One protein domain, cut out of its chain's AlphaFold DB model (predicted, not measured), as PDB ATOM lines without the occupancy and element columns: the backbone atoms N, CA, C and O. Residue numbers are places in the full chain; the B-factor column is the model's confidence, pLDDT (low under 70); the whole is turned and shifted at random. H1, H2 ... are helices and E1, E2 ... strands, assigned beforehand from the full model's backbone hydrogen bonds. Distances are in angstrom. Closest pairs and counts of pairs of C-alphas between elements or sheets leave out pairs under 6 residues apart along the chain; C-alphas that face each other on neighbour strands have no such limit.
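This is residues 2 to 169 of the 172 residues of the protein "Putative Lj965 prophage protein" of Methanocaldococcus vulcanius (strain ATCC 700851 / DSM 12094 / M7) (UniProt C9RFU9). A strongly twisted, curled wall of eight strands curls round two helices, H1 and H3, which lie over its concave face, while the third helix, H2, sits by E7 and E8 at one end of the wall. The long strands E3 to E6 make the main part of the wall, and a tiny sheet, E2 and E10, lies far from the mean of the C-alphas. The printed part has 168 residues with three named helices and ten named strands, along the chain H1 E1 E2 E3 E4 E5 E6 H2 E7 E8 H3 E9 E10; the large sheet is mixed, in the order E8 E7 E6 E5 E4 E3 E1 E9. The class is mixed, helices and strands, with 83 residues, under half, in named elements. The whole is compact, with a radius of gyration of the C-alphas of 16.0 A and spans of 48 by 43 by 26 A.

H1, residues 2 to 7, is on the large sheet; its closest C-alphas to E6, residues 65 to 71, are those of Phe 6 and Leu 67, 6.4 A apart. E1, residues 10 to 12, is parallel to E9, residues 152 to 154, with N 12 and O 154 at 2.8 A. E2, residues 16 to 18, is parallel to E10, residues 157 to 159, with N 159 and O 17 at 2.9 A. E3, residues 25 to 32, is antiparallel to E1, with N 11 and O 31 at 2.8 A. E3, E4, residues 38 to 47, E5, residues 53 to 61, and E6 form a meander, each strand the antiparallel neighbour of the one before, with N 28 and O 41, N 42 and O 58, and N 59 and O 68 at 2.8, 2.9 and 2.8 A. H2, residues 93 to 99, is on the sheet, and its Leu 98 comes closest to Val 124 of E8, residues 119 to 125, with C-alphas 7.2 A apart. E7, residues 110 to 115, is antiparallel to E6, with N 112 and O 69 at 2.7 A, and forms a hairpin with E8, with N 113 and O 122 at 2.8 A. H3, residues 139 to 149, is on the sheet, and the C-alphas of Phe 146 and Tyr 57 of E5, the closest, are 7.7 A apart. H1, H2 and H3 are on one face of the sheet, making two layers, helices over strands, and each helix is apart from the other two. In H1, H2 and H3 every O i to N i+4 pair is within hydrogen-bond range.

H1 begins at C-alpha 2, (-46.151, 45.612, 22.156). E3 is 22.8 A long, E4 30.4 A, E5 26.5 A, E6 16.7 A, E7 15.5 A, E8 17.5 A and H3 14.9 A. E4 begins at C-alpha 38, (-45.745, 54.225, 32.379), and E10 ends at C-alpha 159, (-30.011, 47.102, 47.573).

The C-alphas farthest apart, those of Pro 86 and Asn 163, are 49.4 A apart. The printed part has no cut. The links from E6 to H2, 21 residues, and from E8 to H3, 13 residues, are long; in the first, residues 78 to 79 pair antiparallel with residues 105 to 106. The mean pLDDT of the printed part is 91.6, and residues 87 to 91 are under 70.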
ATOM      1  N   ALA A   2     -46.878  46.039  20.947       82.69
ATOM      2  CA  ALA A   2     -46.151  45.612  22.156       82.69
ATOM      3  C   ALA A   2     -44.615  45.656  22.027       82.69
ATOM      4  O   ALA A   2     -43.935  46.123  22.936       82.69
ATOM      5  N   GLU A   3     -44.068  45.242  20.881       86.88
ATOM      6  CA  GLU A   3     -42.616  45.287  20.650       86.88
ATOM      7  C   GLU A   3     -42.081  46.724  20.567       86.88
ATOM      8  O   GLU A   3     -41.008  47.028  21.081       86.88
ATOM      9  N   GLN A   4     -42.861  47.647  19.999       90.00
ATOM     10  CA  GLN A   4     -42.524  49.073  20.014       90.00
ATOM     11  C   GLN A   4     -42.495  49.587  21.457       90.00
ATOM     12  O   GLN A   4     -41.514  50.192  21.870       90.00
ATOM     13  N   LEU A   5     -43.523  49.260  22.249       93.50
ATOM     14  CA  LEU A   5     -43.627  49.653  23.655       93.50
ATOM     15  C   LEU A   5     -42.485  49.085  24.517       93.50
ATOM     16  O   LEU A   5     -42.003  49.766  25.424       93.50
ATOM     17  N   PHE A   6     -42.027  47.863  24.224       94.94
ATOM     18  CA  PHE A   6     -40.864  47.242  24.861       94.94
ATOM     19  C   PHE A   6     -39.567  47.992  24.550       94.94
ATOM     20  O   PHE A   6     -38.788  48.249  25.472       94.94
ATOM     21  N   ASN A   7     -39.370  48.403  23.297       95.31
ATOM     22  CA  ASN A   7     -38.135  49.041  22.843       95.31
ATOM     23  C   ASN A   7     -37.992  50.522  23.237       95.31
ATOM     24  O   ASN A   7     -36.900  51.076  23.104       95.31
ATOM     25  N   ILE A   8     -39.036  51.156  23.778       97.44
ATOM     26  CA  ILE A   8     -38.949  52.524  24.310       97.44
ATOM     27  C   ILE A   8     -37.972  52.569  25.504       97.44
ATOM     28  O   ILE A   8     -38.137  51.788  26.451       97.44
ATOM     29  N   PRO A   9     -36.976  53.479  25.505       98.25
ATOM     30  CA  PRO A   9     -36.083  53.690  26.641       98.25
ATOM     31  C   PRO A   9     -36.821  54.164  27.894       98.25
ATOM     32  O   PRO A   9     -37.636  55.088  27.840       98.25
ATOM     33  N   LYS A  10     -36.483  53.566  29.037       98.19
ATOM     34  CA  LYS A  10     -37.139  53.779  30.332       98.19
ATOM     35  C   LYS A  10     -36.171  54.387  31.334       98.19
ATOM     36  O   LYS A  10     -34.996  54.025  31.374       98.19
ATOM     37  N   ILE A  11     -36.672  55.275  32.176       98.50
ATOM     38  CA  ILE A  11     -35.943  55.836  33.311       98.50
ATOM     39  C   ILE A  11     -36.653  55.475  34.610       98.50
ATOM     40  O   ILE A  11     -37.886  55.468  34.666       98.50
ATOM     41  N   SER A  12     -35.869  55.167  35.637       98.31
ATOM     42  CA  SER A  12     -36.367  54.925  36.984       98.31
ATOM     43  C   SER A  12     -36.904  56.195  37.619       98.31
ATOM     44  O   SER A  12     -36.318  57.273  37.476       98.31
ATOM     45  N   LEU A  13     -38.027  56.040  38.314       98.31
ATOM     46  CA  LEU A  13     -38.581  57.029  39.234       98.31
ATOM     47  C   LEU A  13     -38.075  56.820  40.664       98.31
ATOM     48  O   LEU A  13     -38.147  57.740  41.472       98.31
ATOM     49  N   ASP A  14     -37.546  55.634  40.955       98.00
ATOM     50  CA  ASP A  14     -36.968  55.293  42.247       98.00
ATOM     51  C   ASP A  14     -35.444  55.471  42.202       98.00
ATOM     52  O   ASP A  14     -34.804  55.140  41.198       98.00
ATOM     53  N   ASN A  15     -34.859  55.968  43.294       97.44
ATOM     54  CA  ASN A  15     -33.404  56.045  43.453       97.44
ATOM     55  C   ASN A  15     -32.838  54.748  44.035       97.44
ATOM     56  O   ASN A  15     -31.847  54.233  43.526       97.44
ATOM     57  N   ASP A  16     -33.491  54.201  45.059       97.94
ATOM     58  CA  ASP A  16     -33.091  52.970  45.731       97.94
ATOM     59  C   ASP A  16     -34.276  52.008  45.801       97.94
ATOM     60  O   ASP A  16     -35.379  52.393  46.189       97.94
ATOM     61  N   VAL A  17     -34.040  50.744  45.453       98.25
ATOM     62  CA  VAL A  17     -35.054  49.685  45.536       98.25
ATOM     63  C   VAL A  17     -34.443  48.472  46.236       98.25
ATOM     64  O   VAL A  17     -33.413  47.967  45.783       98.25
ATOM     65  N   PRO A  18     -35.026  47.973  47.339       97.56
ATOM     66  CA  PRO A  18     -34.516  46.771  47.985       97.56
ATOM     67  C   PRO A  18     -34.733  45.559  47.084       97.56
ATOM     68  O   PRO A  18     -35.792  45.420  46.475       97.56
ATOM     69  N   PHE A  19     -33.772  44.645  47.012       97.00
ATOM     70  CA  PHE A  19     -34.025  43.328  46.439       97.00
ATOM     71  C   PHE A  19     -34.991  42.562  47.364       97.00
ATOM     72  O   PHE A  19     -34.862  42.661  48.587       97.00
ATOM     73  N   PRO A  20     -35.983  41.824  46.835       95.69
ATOM     74  CA  PRO A  20     -36.998  41.193  47.670       95.69
ATOM     75  C   PRO A  20     -36.414  40.156  48.640       95.69
ATOM     76  O   PRO A  20     -35.590  39.311  48.276       95.69
ATOM     77  N   ASN A  21     -36.931  40.160  49.870       92.38
ATOM     78  CA  ASN A  21     -36.744  39.068  50.826       92.38
ATOM     79  C   ASN A  21     -37.487  37.802  50.362       92.38
ATOM     80  O   ASN A  21     -38.302  37.836  49.439       92.38
ATOM     81  N   ASN A  22     -37.226  36.667  51.012       91.56
ATOM     82  CA  ASN A  22     -37.937  35.422  50.723       91.56
ATOM     83  C   ASN A  22     -39.466  35.586  50.853       91.56
ATOM     84  O   ASN A  22     -39.967  35.973  51.904       91.56
ATOM     85  N   GLY A  23     -40.203  35.261  49.787       91.94
ATOM     86  CA  GLY A  23     -41.655  35.421  49.698       91.94
ATOM     87  C   GLY A  23     -42.103  36.841  49.343       91.94
ATOM     88  O   GLY A  23     -43.297  37.062  49.150       91.94
ATOM     89  N   GLY A  24     -41.163  37.782  49.240       95.12
ATOM     90  CA  GLY A  24     -41.414  39.189  48.980       95.12
ATOM     91  C   GLY A  24     -41.363  39.562  47.502       95.12
ATOM     92  O   GLY A  24     -40.944  38.796  46.629       95.12
ATOM     93  N   LYS A  25     -41.785  40.799  47.241       97.56
ATOM     94  CA  LYS A  25     -41.745  41.435  45.928       97.56
ATOM     95  C   LYS A  25     -41.276  42.876  46.072       97.56
ATOM     96  O   LYS A  25     -41.770  43.586  46.943       97.56
ATOM     97  N   SER A  26     -40.402  43.301  45.175       98.38
ATOM     98  CA  SER A  26     -39.981  44.690  45.028       98.38
ATOM     99  C   SER A  26     -40.420  45.213  43.675       98.38
ATOM    100  O   SER A  26     -40.480  44.457  42.705       98.38
ATOM    101  N   ARG A  27     -40.734  46.505  43.604       98.50
ATOM    102  CA  ARG A  27     -41.166  47.165  42.375       98.50
ATOM    103  C   ARG A  27     -40.222  48.309  42.048       98.50
ATOM    104  O   ARG A  27     -39.931  49.116  42.920       98.50
ATOM    105  N   ILE A  28     -39.812  48.372  40.789       98.62
ATOM    106  CA  ILE A  28     -39.129  49.514  40.190       98.62
ATOM    107  C   ILE A  28     -40.148  50.234  39.311       98.62
ATOM    108  O   ILE A  28     -40.597  49.680  38.307       98.62
ATOM    109  N   ASN A  29     -40.529  51.446  39.684       98.50
ATOM    110  CA  ASN A  29     -41.404  52.319  38.918       98.50
ATOM    111  C   ASN A  29     -40.600  53.018  37.824       98.50
ATOM    112  O   ASN A  29     -39.532  53.585  38.056       98.50
ATOM    113  N   LEU A  30     -41.127  52.981  36.607       98.62
ATOM    114  CA  LEU A  30     -40.427  53.413  35.410       98.62
ATOM    115  C   LEU A  30     -41.342  54.295  34.551       98.62
ATOM    116  O   LEU A  30     -42.561  54.121  34.519       98.62
ATOM    117  N   LYS A  31     -40.743  55.197  33.776       98.31
ATOM    118  CA  LYS A  31     -41.436  55.928  32.705       98.31
ATOM    119  C   LYS A  31     -40.582  56.024  31.450       98.31
ATOM    120  O   LYS A  31     -39.359  55.901  31.528       98.31
ATOM    121  N   SER A  32     -41.209  56.261  30.303       97.94
ATOM    122  CA  SER A  32     -40.493  56.708  29.107       97.94
ATOM    123  C   SER A  32     -39.839  58.076  29.343       97.94
ATOM    124  O   SER A  32     -40.235  58.829  30.237       97.94
ATOM    125  N   LYS A  33     -38.809  58.413  28.556       95.50
ATOM    126  CA  LYS A  33     -38.087  59.694  28.700       95.50
ATOM    127  C   LYS A  33     -38.990  60.922  28.542       95.50
ATOM    128  O   LYS A  33     -38.809  61.896  29.262       95.50
ATOM    129  N   ASP A  34     -39.946  60.854  27.624       95.69
ATOM    130  CA  ASP A  34     -40.958  61.883  27.357       95.69
ATOM    131  C   ASP A  34     -42.134  61.853  28.357       95.69
ATOM    132  O   ASP A  34     -42.967  62.752  28.359       95.69
ATOM    133  N   GLY A  35     -42.200  60.838  29.227       94.44
ATOM    134  CA  GLY A  35     -43.224  60.688  30.261       94.44
ATOM    135  C   GLY A  35     -44.589  60.192  29.777       94.44
ATOM    136  O   GLY A  35     -45.506  60.118  30.591       94.44
ATOM    137  N   THR A  36     -44.733  59.838  28.498       95.38
ATOM    138  CA  THR A  36     -46.010  59.412  27.897       95.38
ATOM    139  C   THR A  36     -46.410  57.985  28.271       95.38
ATOM    140  O   THR A  36     -47.596  57.678  28.375       95.38
ATOM    141  N   GLU A  37     -45.434  57.113  28.527       97.12
ATOM    142  CA  GLU A  37     -45.657  55.707  28.848       97.12
ATOM    143  C   GLU A  37     -45.179  55.378  30.265       97.12
ATOM    144  O   GLU A  37     -44.046  55.671  30.663       97.12
ATOM    145  N   SER A  38     -46.046  54.713  31.030       97.38
ATOM    146  CA  SER A  38     -45.745  54.225  32.379       97.38
ATOM    147  C   SER A  38     -45.410  52.737  32.371       97.38
ATOM    148  O   SER A  38     -46.146  51.934  31.777       97.38
ATOM    149  N   TYR A  39     -44.377  52.363  33.118       98.50
ATOM    150  CA  TYR A  39     -43.921  50.986  33.259       98.50
ATOM    151  C   TYR A  39     -43.615  50.661  34.721       98.50
ATOM    152  O   TYR A  39     -43.444  51.546  35.560       98.50
ATOM    153  N   TYR A  40     -43.483  49.380  35.024       98.12
ATOM    154  CA  TYR A  40     -42.764  48.942  36.210       98.12
ATOM    155  C   TYR A  40     -42.118  47.580  35.985       98.12
ATOM    156  O   TYR A  40     -42.585  46.782  35.172       98.12
ATOM    157  N   ILE A  41     -41.035  47.325  36.717       98.69
ATOM    158  CA  ILE A  41     -40.417  46.005  36.815       98.69
ATOM    159  C   ILE A  41     -40.657  45.466  38.220       98.69
ATOM    160  O   ILE A  41     -40.186  46.043  39.198       98.69
ATOM    161  N   ASP A  42     -41.392  44.362  38.312       98.56
ATOM    162  CA  ASP A  42     -41.545  43.607  39.556       98.56
ATOM    163  C   ASP A  42     -40.434  42.557  39.654       98.56
ATOM    164  O   ASP A  42     -40.277  41.734  38.752       98.56
ATOM    165  N   ILE A  43     -39.697  42.563  40.764       98.31
ATOM    166  CA  ILE A  43     -38.745  41.518  41.144       98.31
ATOM    167  C   ILE A  43     -39.390  40.715  42.265       98.31
ATOM    168  O   ILE A  43     -39.708  41.261  43.320       98.31
ATOM    169  N   TYR A  44     -39.587  39.423  42.052       96.88
ATOM    170  CA  TYR A  44     -40.129  38.514  43.056       96.88
ATOM    171  C   TYR A  44     -39.098  37.454  43.417       96.88
ATOM    172  O   TYR A  44     -38.379  36.962  42.547       96.88
ATOM    173  N   ARG A  45     -39.053  37.086  44.701       93.44
ATOM    174  CA  ARG A  45     -38.184  36.026  45.214       93.44
ATOM    175  C   ARG A  45     -38.949  35.131  46.175       93.44
ATOM    176  O   ARG A  45     -39.643  35.610  47.066       93.44
ATOM    177  N   LYS A  46     -38.746  33.819  46.065       91.81
ATOM    178  CA  LYS A  46     -39.244  32.834  47.032       91.81
ATOM    179  C   LYS A  46     -38.411  31.556  47.035       91.81
ATOM    180  O   LYS A  46     -38.006  31.086  45.979       91.81
ATOM    181  N   TYR A  47     -38.246  30.924  48.191       88.25
ATOM    182  CA  TYR A  47     -37.848  29.520  48.266       88.25
ATOM    183  C   TYR A  47     -39.053  28.604  48.037       88.25
ATOM    184  O   TYR A  47     -40.131  28.761  48.616       88.25
ATOM    185  N   SER A  48     -38.880  27.633  47.148       83.38
ATOM    186  CA  SER A  48     -39.817  26.523  47.002       83.38
ATOM    187  C   SER A  48     -39.823  25.632  48.252       83.38
ATOM    188  O   SER A  48     -38.910  25.697  49.070       83.38
ATOM    189  N   LYS A  49     -40.826  24.750  48.371       82.44
ATOM    190  CA  LYS A  49     -40.896  23.750  49.455       82.44
ATOM    191  C   LYS A  49     -39.657  22.841  49.515       82.44
ATOM    192  O   LYS A  49     -39.348  22.320  50.572       82.44
ATOM    193  N   SER A  50     -38.960  22.662  48.392       82.69
ATOM    194  CA  SER A  50     -37.722  21.884  48.287       82.69
ATOM    195  C   SER A  50     -36.458  22.751  48.371       82.69
ATOM    196  O   SER A  50     -35.425  22.382  47.819       82.69
ATOM    197  N   ASN A  51     -36.541  23.934  48.990       79.50
ATOM    198  CA  ASN A  51     -35.444  24.893  49.183       79.50
ATOM    199  C   ASN A  51     -34.747  25.391  47.904       79.50
ATOM    200  O   ASN A  51     -33.744  26.094  47.976       79.50
ATOM    201  N   LYS A  52     -35.305  25.125  46.717       83.69
ATOM    202  CA  LYS A  52     -34.842  25.758  45.474       83.69
ATOM    203  C   LYS A  52     -35.304  27.205  45.427       83.69
ATOM    204  O   LYS A  52     -36.499  27.462  45.622       83.69
ATOM    205  N   ILE A  53     -34.383  28.119  45.146       84.88
ATOM    206  CA  ILE A  53     -34.700  29.531  44.971       84.88
ATOM    207  C   ILE A  53     -35.491  29.747  43.676       84.88
ATOM    208  O   ILE A  53     -35.224  29.127  42.647       84.88
ATOM    209  N   LYS A  54     -36.502  30.609  43.742       90.62
ATOM    210  CA  LYS A  54     -37.287  31.081  42.606       90.62
ATOM    211  C   LYS A  54     -37.183  32.588  42.549       90.62
ATOM    212  O   LYS A  54     -37.521  33.256  43.527       90.62
ATOM    213  N   ILE A  55     -36.726  33.100  41.413       94.06
ATOM    214  CA  ILE A  55     -36.652  34.531  41.143       94.06
ATOM    215  C   ILE A  55     -37.316  34.787  39.802       94.06
ATOM    216  O   ILE A  55     -37.101  34.028  38.853       94.06
ATOM    217  N   SER A  56     -38.127  35.837  39.751       96.12
ATOM    218  CA  SER A  56     -38.756  36.292  38.519       96.12
ATOM    219  C   SER A  56     -38.672  37.804  38.390       96.12
ATOM    220  O   SER A  56     -38.942  38.517  39.361       96.12
ATOM    221  N   TYR A  57     -38.379  38.285  37.187       98.25
ATOM    222  CA  TYR A  57     -38.403  39.703  36.842       98.25
ATOM    223  C   TYR A  57     -39.496  39.940  35.807       98.25
ATOM    224  O   TYR A  57     -39.493  39.302  34.759       98.25
ATOM    225  N   THR A  58     -40.436  40.841  36.078       98.50
ATOM    226  CA  THR A  58     -41.603  41.065  35.210       98.50
ATOM    227  C   THR A  58     -41.666  42.523  34.785       98.50
ATOM    228  O   THR A  58     -41.971  43.382  35.608       98.50
ATOM    229  N   ASN A  59     -41.398  42.806  33.509       98.50
ATOM    230  CA  ASN A  59     -41.550  44.129  32.907       98.50
ATOM    231  C   ASN A  59     -42.986  44.314  32.422       98.50
ATOM    232  O   ASN A  59     -43.461  43.566  31.564       98.50
ATOM    233  N   ILE A  60     -43.665  45.311  32.980       98.19
ATOM    234  CA  ILE A  60     -45.078  45.569  32.752       98.19
ATOM    235  C   ILE A  60     -45.258  46.998  32.257       98.19
ATOM    236  O   ILE A  60     -44.738  47.938  32.853       98.19
ATOM    237  N   ALA A  61     -46.046  47.165  31.197       97.50
ATOM    238  CA  ALA A  61     -46.435  48.464  30.665       97.50
ATOM    239  C   ALA A  61     -47.928  48.731  30.869       97.50
ATOM    240  O   ALA A  61     -48.755  47.811  30.859       97.50
ATOM    241  N   ARG A  62     -48.280  50.011  31.058       94.19
ATOM    242  CA  ARG A  62     -49.669  50.489  31.209       94.19
ATOM    243  C   ARG A  62     -50.485  49.686  32.236       94.19
ATOM    244  O   ARG A  62     -51.676  49.457  32.058       94.19
ATOM    245  N   LYS A  63     -49.821  49.211  33.299       90.69
ATOM    246  CA  LYS A  63     -50.393  48.404  34.398       90.69
ATOM    247  C   LYS A  63     -51.044  47.070  33.997       90.69
ATOM    248  O   LYS A  63     -51.647  46.428  34.849       90.69
ATOM    249  N   ARG A  64     -50.922  46.641  32.738       89.75
ATOM    250  CA  ARG A  64     -51.643  45.471  32.214       89.75
ATOM    251  C   ARG A  64     -50.771  44.543  31.379       89.75
ATOM    252  O   ARG A  64     -50.901  43.331  31.495       89.75
ATOM    253  N   TYR A  65     -49.900  45.086  30.536       94.56
ATOM    254  CA  TYR A  65     -49.196  44.295  29.532       94.56
ATOM    255  C   TYR A  65     -47.863  43.803  30.085       94.56
ATOM    256  O   TYR A  65     -46.928  44.592  30.217       94.56
ATOM    257  N   ILE A  66     -47.775  42.511  30.413       97.06
ATOM    258  CA  ILE A  66     -46.520  41.850  30.798       97.06
ATOM    259  C   ILE A  66     -45.670  41.696  29.541       97.06
ATOM    260  O   ILE A  66     -45.778  40.699  28.840       97.06
ATOM    261  N   LEU A  67     -44.845  42.697  29.236       97.06
ATOM    262  CA  LEU A  67     -44.032  42.731  28.022       97.06
ATOM    263  C   LEU A  67     -43.018  41.588  27.993       97.06
ATOM    264  O   LEU A  67     -42.828  40.952  26.954       97.06
ATOM    265  N   ARG A  68     -42.363  41.356  29.136       97.25
ATOM    266  CA  ARG A  68     -41.368  40.303  29.350       97.25
ATOM    267  C   ARG A  68     -41.442  39.803  30.791       97.25
ATOM    268  O   ARG A  68     -41.488  40.627  31.705       97.25
ATOM    269  N   ARG A  69     -41.384  38.486  31.003       97.50
ATOM    270  CA  ARG A  69     -41.144  37.894  32.332       97.50
ATOM    271  C   ARG A  69     -39.987  36.911  32.266       97.50
ATOM    272  O   ARG A  69     -40.097  35.891  31.603       97.50
ATOM    273  N   LEU A  70     -38.892  37.217  32.947       96.62
ATOM    274  CA  LEU A  70     -37.764  36.308  33.108       96.62
ATOM    275  C   LEU A  70     -37.983  35.456  34.351       96.62
ATOM    276  O   LEU A  70     -38.028  36.007  35.448       96.62
ATOM    277  N   ASP A  71     -38.052  34.141  34.181       95.12
ATOM    278  CA  ASP A  71     -38.144  33.175  35.270       95.12
ATOM    279  C   ASP A  71     -36.820  32.406  35.405       95.12
ATOM    280  O   ASP A  71     -36.476  31.572  34.569       95.12
ATOM    281  N   LEU A  72     -36.081  32.651  36.496       91.94
ATOM    282  CA  LEU A  72     -34.758  32.059  36.769       91.94
ATOM    283  C   LEU A  72     -34.816  30.687  37.452       91.94
ATOM    284  O   LEU A  72     -33.927  30.318  38.219       91.94
ATOM    285  N   HIS A  73     -35.895  29.938  37.266       84.44
ATOM    286  CA  HIS A  73     -36.108  28.716  38.027       84.44
ATOM    287  C   HIS A  73     -36.562  27.558  37.153       84.44
ATOM    288  O   HIS A  73     -37.343  27.717  36.218       84.44
ATOM    289  N   TYR A  74     -36.135  26.358  37.538       78.62
ATOM    290  CA  TYR A  74     -36.618  25.090  36.996       78.62
ATOM    291  C   TYR A  74     -38.007  24.769  37.585       78.62
ATOM    292  O   TYR A  74     -38.164  23.872  38.417       78.62
ATOM    293  N   GLY A  75     -38.995  25.605  37.249       71.44
ATOM    294  CA  GLY A  75     -40.400  25.472  37.642       71.44
ATOM    295  C   GLY A  75     -41.183  24.472  36.786       71.44
ATOM    296  O   GLY A  75     -40.585  23.739  35.995       71.44
ATOM    297  N   PRO A  76     -42.523  24.423  36.942       79.81
ATOM    298  CA  PRO A  76     -43.383  23.674  36.036       79.81
ATOM    299  C   PRO A  76     -43.073  24.051  34.581       79.81
ATOM    300  O   PRO A  76     -42.948  25.242  34.293       79.81
ATOM    301  N   PRO A  77     -42.927  23.073  33.674       84.62
ATOM    302  CA  PRO A  77     -42.670  23.376  32.278       84.62
ATOM    303  C   PRO A  77     -43.803  24.210  31.671       84.62
ATOM    304  O   PRO A  77     -44.981  23.929  31.897       84.62
ATOM    305  N   HIS A  78     -43.443  25.217  30.882       89.69
ATOM    306  CA  HIS A  78     -44.389  26.098  30.209       89.69
ATOM    307  C   HIS A  78     -44.687  25.574  28.805       89.69
ATOM    308  O   HIS A  78     -43.764  25.359  28.024       89.69
ATOM    309  N   ARG A  79     -45.957  25.356  28.451       95.56
ATOM    310  CA  ARG A  79     -46.326  24.882  27.107       95.56
ATOM    311  C   ARG A  79     -46.722  26.055  26.217       95.56
ATOM    312  O   ARG A  79     -47.713  26.728  26.493       95.56
ATOM    313  N   ASN A  80     -45.986  26.245  25.126       96.81
ATOM    314  CA  ASN A  80     -46.288  27.282  24.150       96.81
ATOM    315  C   ASN A  80     -47.552  26.966  23.336       96.81
ATOM    316  O   ASN A  80     -47.896  25.792  23.139       96.81
ATOM    317  N   PRO A  81     -48.228  28.004  22.811       95.56
ATOM    318  CA  PRO A  81     -49.382  27.838  21.942       95.56
ATOM    319  C   PRO A  81     -49.075  26.988  20.699       95.56
ATOM    320  O   PRO A  81     -47.966  27.046  20.164       95.56
ATOM    321  N   PRO A  82     -50.056  26.218  20.195       95.06
ATOM    322  CA  PRO A  82     -49.854  25.294  19.076       95.06
ATOM    323  C   PRO A  82     -49.834  25.981  17.704       95.06
ATOM    324  O   PRO A  82     -49.648  25.310  16.693       95.06
ATOM    325  N   LYS A  83     -50.080  27.293  17.646       91.25
ATOM    326  CA  LYS A  83     -50.146  28.080  16.412       91.25
ATOM    327  C   LYS A  83     -49.504  29.440  16.640       91.25
ATOM    328  O   LYS A  83     -49.596  29.982  17.738       91.25
ATOM    329  N   LEU A  84     -48.885  29.978  15.595       85.62
ATOM    330  CA  LEU A  84     -48.355  31.340  15.581       85.62
ATOM    331  C   LEU A  84     -49.482  32.386  15.659       85.62
ATOM    332  O   LEU A  84     -50.644  32.071  15.375       85.62
ATOM    333  N   PRO A  85     -49.165  33.631  16.053       78.81
ATOM    334  CA  PRO A  85     -50.117  34.724  15.969       78.81
ATOM    335  C   PRO A  85     -50.605  34.973  14.533       78.81
ATOM    336  O   PRO A  85     -49.814  34.835  13.602       78.81
ATOM    337  N   PRO A  86     -51.888  35.358  14.345       71.25
ATOM    338  CA  PRO A  86     -52.474  35.573  13.017       71.25
ATOM    339  C   PRO A  86     -51.748  36.640  12.190       71.25
ATOM    340  O   PRO A  86     -51.697  36.546  10.969       71.25
ATOM    341  N   LEU A  87     -51.166  37.641  12.856       68.25
ATOM    342  CA  LEU A  87     -50.357  38.694  12.242       68.25
ATOM    343  C   LEU A  87     -48.879  38.283  12.233       68.25
ATOM    344  O   LEU A  87     -48.034  38.911  12.873       68.25
ATOM    345  N   TYR A  88     -48.590  37.170  11.559       64.12
ATOM    346  CA  TYR A  88     -47.231  36.698  11.320       64.12
ATOM    347  C   TYR A  88     -46.547  37.612  10.295       64.12
ATOM    348  O   TYR A  88     -46.897  37.599   9.118       64.12
ATOM    349  N   ASP A  89     -45.569  38.397  10.747       67.50
ATOM    350  CA  ASP A  89     -44.627  39.103   9.876       67.50
ATOM    351  C   ASP A  89     -43.273  38.389   9.937       67.50
ATOM    352  O   ASP A  89     -42.591  38.409  10.965       67.50
ATOM    353  N   SER A  90     -42.886  37.745   8.833       60.97
ATOM    354  CA  SER A  90     -41.639  36.982   8.707       60.97
ATOM    355  C   SER A  90     -40.372  37.837   8.800       60.97
ATOM    356  O   SER A  90     -39.282  37.291   8.978       60.97
ATOM    357  N   HIS A  91     -40.484  39.165   8.697       63.25
ATOM    358  CA  HIS A  91     -39.348  40.081   8.855       63.25
ATOM    359  C   HIS A  91     -39.090  40.451  10.319       63.25
ATOM    360  O   HIS A  91     -38.077  41.073  10.640       63.25
ATOM    361  N   ASN A  92     -39.974  40.043  11.231       74.62
ATOM    362  CA  ASN A  92     -39.801  40.270  12.652       74.62
ATOM    363  C   ASN A  92     -38.928  39.162  13.266       74.62
ATOM    364  O   ASN A  92     -39.350  38.012  13.415       74.62
ATOM    365  N   SER A  93     -37.705  39.516  13.667       79.50
ATOM    366  CA  SER A  93     -36.745  38.585  14.278       79.50
ATOM    367  C   SER A  93     -37.297  37.880  15.524       79.50
ATOM    368  O   SER A  93     -37.009  36.701  15.734       79.50
ATOM    369  N   LEU A  94     -38.155  38.548  16.305       82.19
ATOM    370  CA  LEU A  94     -38.832  37.939  17.450       82.19
ATOM    371  C   LEU A  94     -39.783  36.823  17.008       82.19
ATOM    372  O   LEU A  94     -39.818  35.760  17.617       82.19
ATOM    373  N   ILE A  95     -40.534  37.037  15.929       82.38
ATOM    374  CA  ILE A  95     -41.469  36.044  15.396       82.38
ATOM    375  C   ILE A  95     -40.719  34.828  14.832       82.38
ATOM    376  O   ILE A  95     -41.144  33.693  15.058       82.38
ATOM    377  N   ASN A  96     -39.571  35.042  14.184       86.88
ATOM    378  CA  ASN A  96     -38.699  33.955  13.723       86.88
ATOM    379  C   ASN A  96     -38.095  33.149  14.882       86.88
ATOM    380  O   ASN A  96     -37.916  31.938  14.774       86.88
ATOM    381  N   LEU A  97     -37.815  33.791  16.017       90.00
ATOM    382  CA  LEU A  97     -37.456  33.083  17.241       90.00
ATOM    383  C   LEU A  97     -38.642  32.246  17.758       90.00
ATOM    384  O   LEU A  97     -38.484  31.048  17.987       90.00
ATOM    385  N   LEU A  98     -39.836  32.831  17.889       91.25
ATOM    386  CA  LEU A  98     -41.012  32.134  18.429       91.25
ATOM    387  C   LEU A  98     -41.474  30.948  17.565       91.25
ATOM    388  O   LEU A  98     -41.922  29.936  18.109       91.25
ATOM    389  N   SER A  99     -41.330  31.024  16.237       92.06
ATOM    390  CA  SER A  99     -41.719  29.943  15.318       92.06
ATOM    391  C   SER A  99     -40.984  28.628  15.586       92.06
ATOM    392  O   SER A  99     -41.574  27.554  15.453       92.06
ATOM    393  N   ARG A 100     -39.744  28.690  16.087       93.75
ATOM    394  CA  ARG A 100     -38.959  27.512  16.492       93.75
ATOM    395  C   ARG A 100     -39.542  26.783  17.705       93.75
ATOM    396  O   ARG A 100     -39.154  25.640  17.971       93.75
ATOM    397  N   TYR A 101     -40.474  27.410  18.425       95.38
ATOM    398  CA  TYR A 101     -41.032  26.927  19.687       95.38
ATOM    399  C   TYR A 101     -42.554  26.749  19.692       95.38
ATOM    400  O   TYR A 101     -43.141  26.584  20.764       95.38
ATOM    401  N   VAL A 102     -43.199  26.731  18.524       95.75
ATOM    402  CA  VAL A 102     -44.640  26.451  18.398       95.75
ATOM    403  C   VAL A 102     -44.977  25.094  19.021       95.75
ATOM    404  O   VAL A 102     -44.347  24.083  18.713       95.75
ATOM    405  N   GLY A 103     -45.958  25.068  19.926       95.88
ATOM    406  CA  GLY A 103     -46.446  23.862  20.602       95.88
ATOM    407  C   GLY A 103     -45.450  23.177  21.546       95.88
ATOM    408  O   GLY A 103     -45.814  22.178  22.176       95.88
ATOM    409  N   LYS A 104     -44.215  23.688  21.656       96.81
ATOM    410  CA  LYS A 104     -43.155  23.096  22.477       96.81
ATOM    411  C   LYS A 104     -43.357  23.402  23.955       96.81
ATOM    412  O   LYS A 104     -43.898  24.436  24.341       96.81
ATOM    413  N   THR A 105     -42.857  22.494  24.780       96.44
ATOM    414  CA  THR A 105     -42.762  22.678  26.225       96.44
ATOM    415  C   THR A 105     -41.376  23.210  26.576       96.44
ATOM    416  O   THR A 105     -40.371  22.570  26.274       96.44
ATOM    417  N   ILE A 106     -41.332  24.365  27.228       95.38
ATOM    418  CA  ILE A 106     -40.120  25.063  27.646       95.38
ATOM    419  C   ILE A 106     -39.858  24.750  29.117       95.38
ATOM    420  O   ILE A 106     -40.699  24.998  29.985       95.38
ATOM    421  N   LYS A 107     -38.691  24.175  29.405       92.38
ATOM    422  CA  LYS A 107     -38.193  24.033  30.778       92.38
ATOM    423  C   LYS A 107     -37.450  25.317  31.140       92.38
ATOM    424  O   LYS A 107     -36.811  25.905  30.279       92.38
ATOM    425  N   GLY A 108     -37.585  25.777  32.383       87.62
ATOM    426  CA  GLY A 108     -36.834  26.947  32.833       87.62
ATOM    427  C   GLY A 108     -35.344  26.665  33.002       87.62
ATOM    428  O   GLY A 108     -34.991  25.490  33.102       87.62
ATOM    429  N   PRO A 109     -34.516  27.716  33.097       92.69
ATOM    430  CA  PRO A 109     -34.881  29.140  33.052       92.69
ATOM    431  C   PRO A 109     -35.383  29.608  31.679       92.69
ATOM    432  O   PRO A 109     -34.928  29.133  30.645       92.69
ATOM    433  N   HIS A 110     -36.377  30.496  31.656       95.31
ATOM    434  CA  HIS A 110     -37.007  30.925  30.405       95.31
ATOM    435  C   HIS A 110     -37.539  32.353  30.475       95.31
ATOM    436  O   HIS A 110     -37.795  32.902  31.549       95.31
ATOM    437  N   LEU A 111     -37.711  32.952  29.299       96.19
ATOM    438  CA  LEU A 111     -38.268  34.283  29.125       96.19
ATOM    439  C   LEU A 111     -39.661  34.177  28.509       96.19
ATOM    440  O   LEU A 111     -39.801  33.757  27.363       96.19
ATOM    441  N   HIS A 112     -40.679  34.612  29.243       96.38
ATOM    442  CA  HIS A 112     -41.994  34.889  28.685       96.38
ATOM    443  C   HIS A 112     -41.984  36.187  27.885       96.38
ATOM    444  O   HIS A 112     -41.385  37.187  28.294       96.38
ATOM    445  N   ILE A 113     -42.703  36.180  26.771       95.25
ATOM    446  CA  ILE A 113     -42.782  37.262  25.799       95.25
ATOM    447  C   ILE A 113     -44.257  37.557  25.543       95.25
ATOM    448  O   ILE A 113     -45.025  36.652  25.217       95.25
ATOM    449  N   TYR A 114     -44.639  38.830  25.662       94.06
ATOM    450  CA  TYR A 114     -45.964  39.265  25.240       94.06
ATOM    451  C   TYR A 114     -46.148  39.072  23.739       94.06
ATOM    452  O   TYR A 114     -45.372  39.608  22.943       94.06
ATOM    453  N   VAL A 115     -47.226  38.400  23.354       90.81
ATOM    454  CA  VAL A 115     -47.680  38.320  21.966       90.81
ATOM    455  C   VAL A 115     -49.148  38.717  21.918       90.81
ATOM    456  O   VAL A 115     -49.965  38.190  22.671       90.81
ATOM    457  N   GLU A 116     -49.491  39.644  21.024       87.50
ATOM    458  CA  GLU A 116     -50.870  40.112  20.853       87.50
ATOM    459  C   GLU A 116     -51.814  38.923  20.596       87.50
ATOM    460  O   GLU A 116     -51.524  38.049  19.774       87.50
ATOM    461  N   GLY A 117     -52.922  38.858  21.337       88.31
ATOM    462  CA  GLY A 117     -53.867  37.733  21.300       88.31
ATOM    463  C   GLY A 117     -53.456  36.494  22.114       88.31
ATOM    464  O   GLY A 117     -54.268  35.584  22.277       88.31
ATOM    465  N   TYR A 118     -52.239  36.456  22.661       91.12
ATOM    466  CA  TYR A 118     -51.746  35.370  23.520       91.12
ATOM    467  C   TYR A 118     -51.265  35.841  24.897       91.12
ATOM    468  O   TYR A 118     -51.017  34.991  25.749       91.12
ATOM    469  N   ASP A 119     -51.147  37.146  25.134       91.88
ATOM    470  CA  ASP A 119     -50.545  37.717  26.343       91.88
ATOM    471  C   ASP A 119     -49.130  37.151  26.590       91.88
ATOM    472  O   ASP A 119     -48.363  36.998  25.641       91.88
ATOM    473  N   ASP A 120     -48.759  36.824  27.832       92.44
ATOM    474  CA  ASP A 120     -47.449  36.267  28.210       92.44
ATOM    475  C   ASP A 120     -47.361  34.731  28.057       92.44
ATOM    476  O   ASP A 120     -46.495  34.077  28.646       92.44
ATOM    477  N   LYS A 121     -48.247  34.123  27.253       94.56
ATOM    478  CA  LYS A 121     -48.280  32.665  27.035       94.56
ATOM    479  C   LYS A 121     -47.167  32.141  26.137       94.56
ATOM    480  O   LYS A 121     -47.066  30.928  25.983       94.56
ATOM    481  N   TRP A 122     -46.356  32.989  25.520       95.25
ATOM    482  CA  TRP A 122     -45.180  32.540  24.781       95.25
ATOM    483  C   TRP A 122     -43.955  32.597  25.671       95.25
ATOM    484  O   TRP A 122     -43.738  33.606  26.332       95.25
ATOM    485  N   ALA A 123     -43.141  31.546  25.652       96.06
ATOM    486  CA  ALA A 123     -41.837  31.537  26.287       96.06
ATOM    487  C   ALA A 123     -40.761  30.966  25.362       96.06
ATOM    488  O   ALA A 123     -41.040  30.155  24.475       96.06
ATOM    489  N   VAL A 124     -39.521  31.368  25.606       95.38
ATOM    490  CA  VAL A 124     -38.322  30.799  24.983       95.38
ATOM    491  C   VAL A 124     -37.308  30.436  26.066       95.38
ATOM    492  O   VAL A 124     -37.299  31.095  27.112       95.38
ATOM    493  N   PRO A 125     -36.470  29.407  25.853       95.00
ATOM    494  CA  PRO A 125     -35.329  29.142  26.725       95.00
ATOM    495  C   PRO A 125     -34.465  30.399  26.864       95.00
ATOM    496  O   PRO A 125     -34.371  31.191  25.923       95.00
ATOM    497  N   ILE A 126     -33.875  30.622  28.038       93.19
ATOM    498  CA  ILE A 126     -33.115  31.855  28.279       93.19
ATOM    499  C   ILE A 126     -31.869  31.961  27.386       93.19
ATOM    500  O   ILE A 126     -31.443  33.061  27.049       93.19
ATOM    501  N   GLU A 127     -31.343  30.821  26.945       91.75
ATOM    502  CA  GLU A 127     -30.169  30.677  26.084       91.75
ATOM    503  C   GLU A 127     -30.386  31.279  24.687       91.75
ATOM    504  O   GLU A 127     -29.427  31.635  24.011       91.75
ATOM    505  N   GLU A 128     -31.642  31.452  24.266       93.56
ATOM    506  CA  GLU A 128     -31.990  32.136  23.013       93.56
ATOM    507  C   GLU A 128     -31.791  33.656  23.083       93.56
ATOM    508  O   GLU A 128     -31.814  34.345  22.062       93.56
ATOM    509  N   ILE A 129     -31.625  34.203  24.289       91.62
ATOM    510  CA  ILE A 129     -31.443  35.630  24.518       91.62
ATOM    511  C   ILE A 129     -30.007  35.848  24.981       91.62
ATOM    512  O   ILE A 129     -29.732  35.868  26.175       91.62
ATOM    513  N   GLU A 130     -29.096  36.060  24.031       87.75
ATOM    514  CA  GLU A 130     -27.651  36.220  24.272       87.75
ATOM    515  C   GLU A 130     -27.341  37.165  25.448       87.75
ATOM    516  O   GLU A 130     -26.594  36.826  26.365       87.75
ATOM    517  N   LYS A 131     -28.011  38.324  25.480       86.69
ATOM    518  CA  LYS A 131     -27.848  39.343  26.526       86.69
ATOM    519  C   LYS A 131     -28.268  38.881  27.926       86.69
ATOM    520  O   LYS A 131     -27.811  39.455  28.904       86.69
ATOM    521  N   LEU A 132     -29.151  37.892  28.018       90.06
ATOM    522  CA  LEU A 132     -29.651  37.332  29.274       90.06
ATOM    523  C   LEU A 132     -29.103  35.933  29.560       90.06
ATOM    524  O   LEU A 132     -29.593  35.293  30.488       90.06
ATOM    525  N   ASN A 133     -28.116  35.450  28.801       84.75
ATOM    526  CA  ASN A 133     -27.480  34.172  29.096       84.75
ATOM    527  C   ASN A 133     -26.991  34.180  30.550       84.75
ATOM    528  O   ASN A 133     -26.217  35.051  30.926       84.75
ATOM    529  N   ILE A 134     -27.469  33.255  31.373       85.19
ATOM    530  CA  ILE A 134     -27.221  33.264  32.818       85.19
ATOM    531  C   ILE A 134     -25.963  32.492  33.221       85.19
ATOM    532  O   ILE A 134     -25.561  32.584  34.382       85.19
ATOM    533  N   SER A 135     -25.358  31.739  32.296       85.31
ATOM    534  CA  SER A 135     -24.142  30.973  32.558       85.31
ATOM    535  C   SER A 135     -23.034  31.898  33.059       85.31
ATOM    536  O   SER A 135     -22.794  32.969  32.506       85.31
ATOM    537  N   ASP A 136     -22.388  31.495  34.147       84.94
ATOM    538  CA  ASP A 136     -21.335  32.217  34.857       84.94
ATOM    539  C   ASP A 136     -21.733  33.577  35.456       84.94
ATOM    540  O   ASP A 136     -20.855  34.366  35.836       84.94
ATOM    541  N   LYS A 137     -23.035  33.858  35.598       90.44
ATOM    542  CA  LYS A 137     -23.534  35.116  36.173       90.44
ATOM    543  C   LYS A 137     -24.114  34.915  37.556       90.44
ATOM    544  O   LYS A 137     -24.738  33.901  37.851       90.44
ATOM    545  N   ASN A 138     -23.913  35.909  38.409       92.19
ATOM    546  CA  ASN A 138     -24.570  35.993  39.704       92.19
ATOM    547  C   ASN A 138     -25.851  36.845  39.614       92.19
ATOM    548  O   ASN A 138     -26.190  37.414  38.575       92.19
ATOM    549  N   ILE A 139     -26.586  36.954  40.714       93.06
ATOM    550  CA  ILE A 139     -27.920  37.571  40.724       93.06
ATOM    551  C   ILE A 139     -27.872  39.081  40.520       93.06
ATOM    552  O   ILE A 139     -28.789  39.655  39.929       93.06
ATOM    553  N   ILE A 140     -26.791  39.717  40.964       94.75
ATOM    554  CA  ILE A 140     -26.552  41.141  40.745       94.75
ATOM    555  C   ILE A 140     -26.395  41.398  39.244       94.75
ATOM    556  O   ILE A 140     -27.100  42.245  38.693       94.75
ATOM    557  N   GLN A 141     -25.547  40.608  38.579       94.94
ATOM    558  CA  GLN A 141     -25.307  40.701  37.138       94.94
ATOM    559  C   GLN A 141     -26.586  40.431  36.338       94.94
ATOM    560  O   GLN A 141     -26.962  41.242  35.498       94.94
ATOM    561  N   ILE A 142     -27.319  39.357  36.657       95.19
ATOM    562  CA  ILE A 142     -28.569  39.025  35.954       95.19
ATOM    563  C   ILE A 142     -29.621  40.130  36.138       95.19
ATOM    564  O   ILE A 142     -30.328  40.477  35.193       95.19
ATOM    565  N   THR A 143     -29.717  40.719  37.337       96.81
ATOM    566  CA  THR A 143     -30.625  41.852  37.581       96.81
ATOM    567  C   THR A 143     -30.268  43.032  36.677       96.81
ATOM    568  O   THR A 143     -31.146  43.583  36.015       96.81
ATOM    569  N   GLN A 144     -28.989  43.411  36.621       96.69
ATOM    570  CA  GLN A 144     -28.508  44.529  35.803       96.69
ATOM    571  C   GLN A 144     -28.761  44.291  34.310       96.69
ATOM    572  O   GLN A 144     -29.295  45.164  33.626       96.69
ATOM    573  N   GLU A 145     -28.462  43.093  33.817       96.50
ATOM    574  CA  GLU A 145     -28.679  42.730  32.419       96.50
ATOM    575  C   GLU A 145     -30.154  42.662  32.046       96.50
ATOM    576  O   GLU A 145     -30.522  43.066  30.944       96.50
ATOM    577  N   PHE A 146     -31.026  42.220  32.958       97.88
ATOM    578  CA  PHE A 146     -32.462  42.249  32.709       97.88
ATOM    579  C   PHE A 146     -33.003  43.680  32.616       97.88
ATOM    580  O   PHE A 146     -33.826  43.967  31.742       97.88
ATOM    581  N   LEU A 147     -32.531  44.598  33.470       98.31
ATOM    582  CA  LEU A 147     -32.880  46.019  33.379       98.31
ATOM    583  C   LEU A 147     -32.424  46.617  32.040       98.31
ATOM    584  O   LEU A 147     -33.207  47.281  31.355       98.31
ATOM    585  N   ASP A 148     -31.197  46.322  31.625       97.56
ATOM    586  CA  ASP A 148     -30.632  46.796  30.363       97.56
ATOM    587  C   ASP A 148     -31.328  46.165  29.133       97.56
ATOM    588  O   ASP A 148     -31.690  46.851  28.173       97.56
ATOM    589  N   TYR A 149     -31.641  44.866  29.173       97.31
ATOM    590  CA  TYR A 149     -32.486  44.196  28.177       97.31
ATOM    591  C   TYR A 149     -33.849  44.887  28.042       97.31
ATOM    592  O   TYR A 149     -34.310  45.149  26.931       97.31
ATOM    593  N   CYS A 150     -34.443  45.281  29.169       97.56
ATOM    594  CA  CYS A 150     -35.696  46.028  29.242       97.56
ATOM    595  C   CYS A 150     -35.585  47.511  28.843       97.56
ATOM    596  O   CYS A 150     -36.568  48.249  28.986       97.56
ATOM    597  N   LYS A 151     -34.429  47.954  28.334       97.88
ATOM    598  CA  LYS A 151     -34.137  49.338  27.933       97.88
ATOM    599  C   LYS A 151     -34.249  50.337  29.088       97.88
ATOM    600  O   LYS A 151     -34.621  51.489  28.867       97.88
ATOM    601  N   VAL A 152     -33.955  49.917  30.319       98.31
ATOM    602  CA  VAL A 152     -33.861  50.827  31.468       98.31
ATOM    603  C   VAL A 152     -32.517  51.551  31.403       98.31
ATOM    604  O   VAL A 152     -31.493  51.024  31.816       98.31
ATOM    605  N   VAL A 153     -32.520  52.769  30.864       98.00
ATOM    606  CA  VAL A 153     -31.300  53.563  30.621       98.00
ATOM    607  C   VAL A 153     -30.847  54.369  31.837       98.00
ATOM    608  O   VAL A 153     -29.716  54.838  31.883       98.00
ATOM    609  N   LYS A 154     -31.730  54.547  32.824       97.94
ATOM    610  CA  LYS A 154     -31.396  55.093  34.142       97.94
ATOM    611  C   LYS A 154     -32.003  54.175  35.195       97.94
ATOM    612  O   LYS A 154     -33.178  54.324  35.521       97.94
ATOM    613  N   ALA A 155     -31.232  53.189  35.640       97.75
ATOM    614  CA  ALA A 155     -31.658  52.211  36.636       97.75
ATOM    615  C   ALA A 155     -31.602  52.792  38.063       97.75
ATOM    616  O   ALA A 155     -30.776  53.673  38.317       97.75
ATOM    617  N   PRO A 156     -32.449  52.314  38.994       98.19
ATOM    618  CA  PRO A 156     -32.254  52.583  40.414       98.19
ATOM    619  C   PRO A 156     -31.022  51.828  40.927       98.19
ATOM    620  O   PRO A 156     -30.571  50.842  40.335       98.19
ATOM    621  N   ASN A 157     -30.539  52.222  42.094       97.88
ATOM    622  CA  ASN A 157     -29.617  51.416  42.866       97.88
ATOM    623  C   ASN A 157     -30.376  50.286  43.593       97.88
ATOM    624  O   ASN A 157     -31.203  50.530  44.474       97.88
ATOM    625  N   ILE A 158     -30.094  49.033  43.232       97.81
ATOM    626  CA  ILE A 158     -30.718  47.866  43.867       97.81
ATOM    627  C   ILE A 158     -29.945  47.490  45.134       97.81
ATOM    628  O   ILE A 158     -28.760  47.167  45.076       97.81
ATOM    629  N   LYS A 159     -30.615  47.500  46.292       96.88
ATOM    630  CA  LYS A 159     -30.011  47.102  47.573       96.88
ATOM    631  C   LYS A 159     -30.161  45.597  47.773       96.88
ATOM    632  O   LYS A 159     -31.233  45.123  48.146       96.88
ATOM    633  N   PHE A 160     -29.096  44.845  47.524       94.62
ATOM    634  CA  PHE A 160     -29.073  43.400  47.756       94.62
ATOM    635  C   PHE A 160     -28.804  43.063  49.233       94.62
ATOM    636  O   PHE A 160     -28.087  43.806  49.909       94.62
ATOM    637  N   PRO A 161     -29.352  41.950  49.755       87.19
ATOM    638  CA  PRO A 161     -29.086  41.512  51.122       87.19
ATOM    639  C   PRO A 161     -27.625  41.070  51.284       87.19
ATOM    640  O   PRO A 161     -27.208  40.051  50.746       87.19
ATOM    641  N   VAL A 162     -26.844  41.812  52.071       79.25
ATOM    642  CA  VAL A 162     -25.399  41.562  52.253       79.25
ATOM    643  C   VAL A 162     -25.068  40.230  52.938       79.25
ATOM    644  O   VAL A 162     -23.990  39.688  52.721       79.25
ATOM    645  N   ASN A 163     -26.001  39.666  53.708       81.25
ATOM    646  CA  ASN A 163     -25.792  38.427  54.468       81.25
ATOM    647  C   ASN A 163     -26.138  37.152  53.677       81.25
ATOM    648  O   ASN A 163     -26.096  36.052  54.224       81.25
ATOM    649  N   GLU A 164     -26.521  37.271  52.406       81.88
ATOM    650  CA  GLU A 164     -27.006  36.146  51.613       81.88
ATOM    651  C   GLU A 164     -26.004  35.744  50.523       81.88
ATOM    652  O   GLU A 164     -26.035  36.255  49.411       81.88
ATOM    653  N   VAL A 165     -25.137  34.768  50.811       79.56
ATOM    654  CA  VAL A 165     -24.029  34.351  49.921       79.56
ATOM    655  C   VAL A 165     -24.490  33.920  48.519       79.56
ATOM    656  O   VAL A 165     -23.775  34.134  47.541       79.56
ATOM    657  N   TRP A 166     -25.700  33.360  48.389       81.44
ATOM    658  CA  TRP A 166     -26.230  32.879  47.105       81.44
ATOM    659  C   TRP A 166     -26.352  33.978  46.041       81.44
ATOM    660  O   TRP A 166     -26.360  33.653  44.858       81.44
ATOM    661  N   ILE A 167     -26.401  35.263  46.421       81.19
ATOM    662  CA  ILE A 167     -26.466  36.364  45.447       81.19
ATOM    663  C   ILE A 167     -25.182  36.497  44.620       81.19
ATOM    664  O   ILE A 167     -25.230  37.060  43.527       81.19
ATOM    665  N   TYR A 168     -24.062  35.982  45.138       82.12
ATOM    666  CA  TYR A 168     -22.739  36.027  44.513       82.12
ATOM    667  C   TYR A 168     -22.356  34.711  43.829       82.12
ATOM    668  O   TYR A 168     -21.384  34.682  43.073       82.12
ATOM    669  N   VAL A 169     -23.109  33.634  44.071       78.44
ATOM    670  CA  VAL A 169     -22.884  32.336  43.427       78.44
ATOM    671  C   VAL A 169     -23.314  32.427  41.967       78.44
ATOM    672  O   VAL A 169     -24.397  32.924  41.653       78.44
TER     673      VAL A 169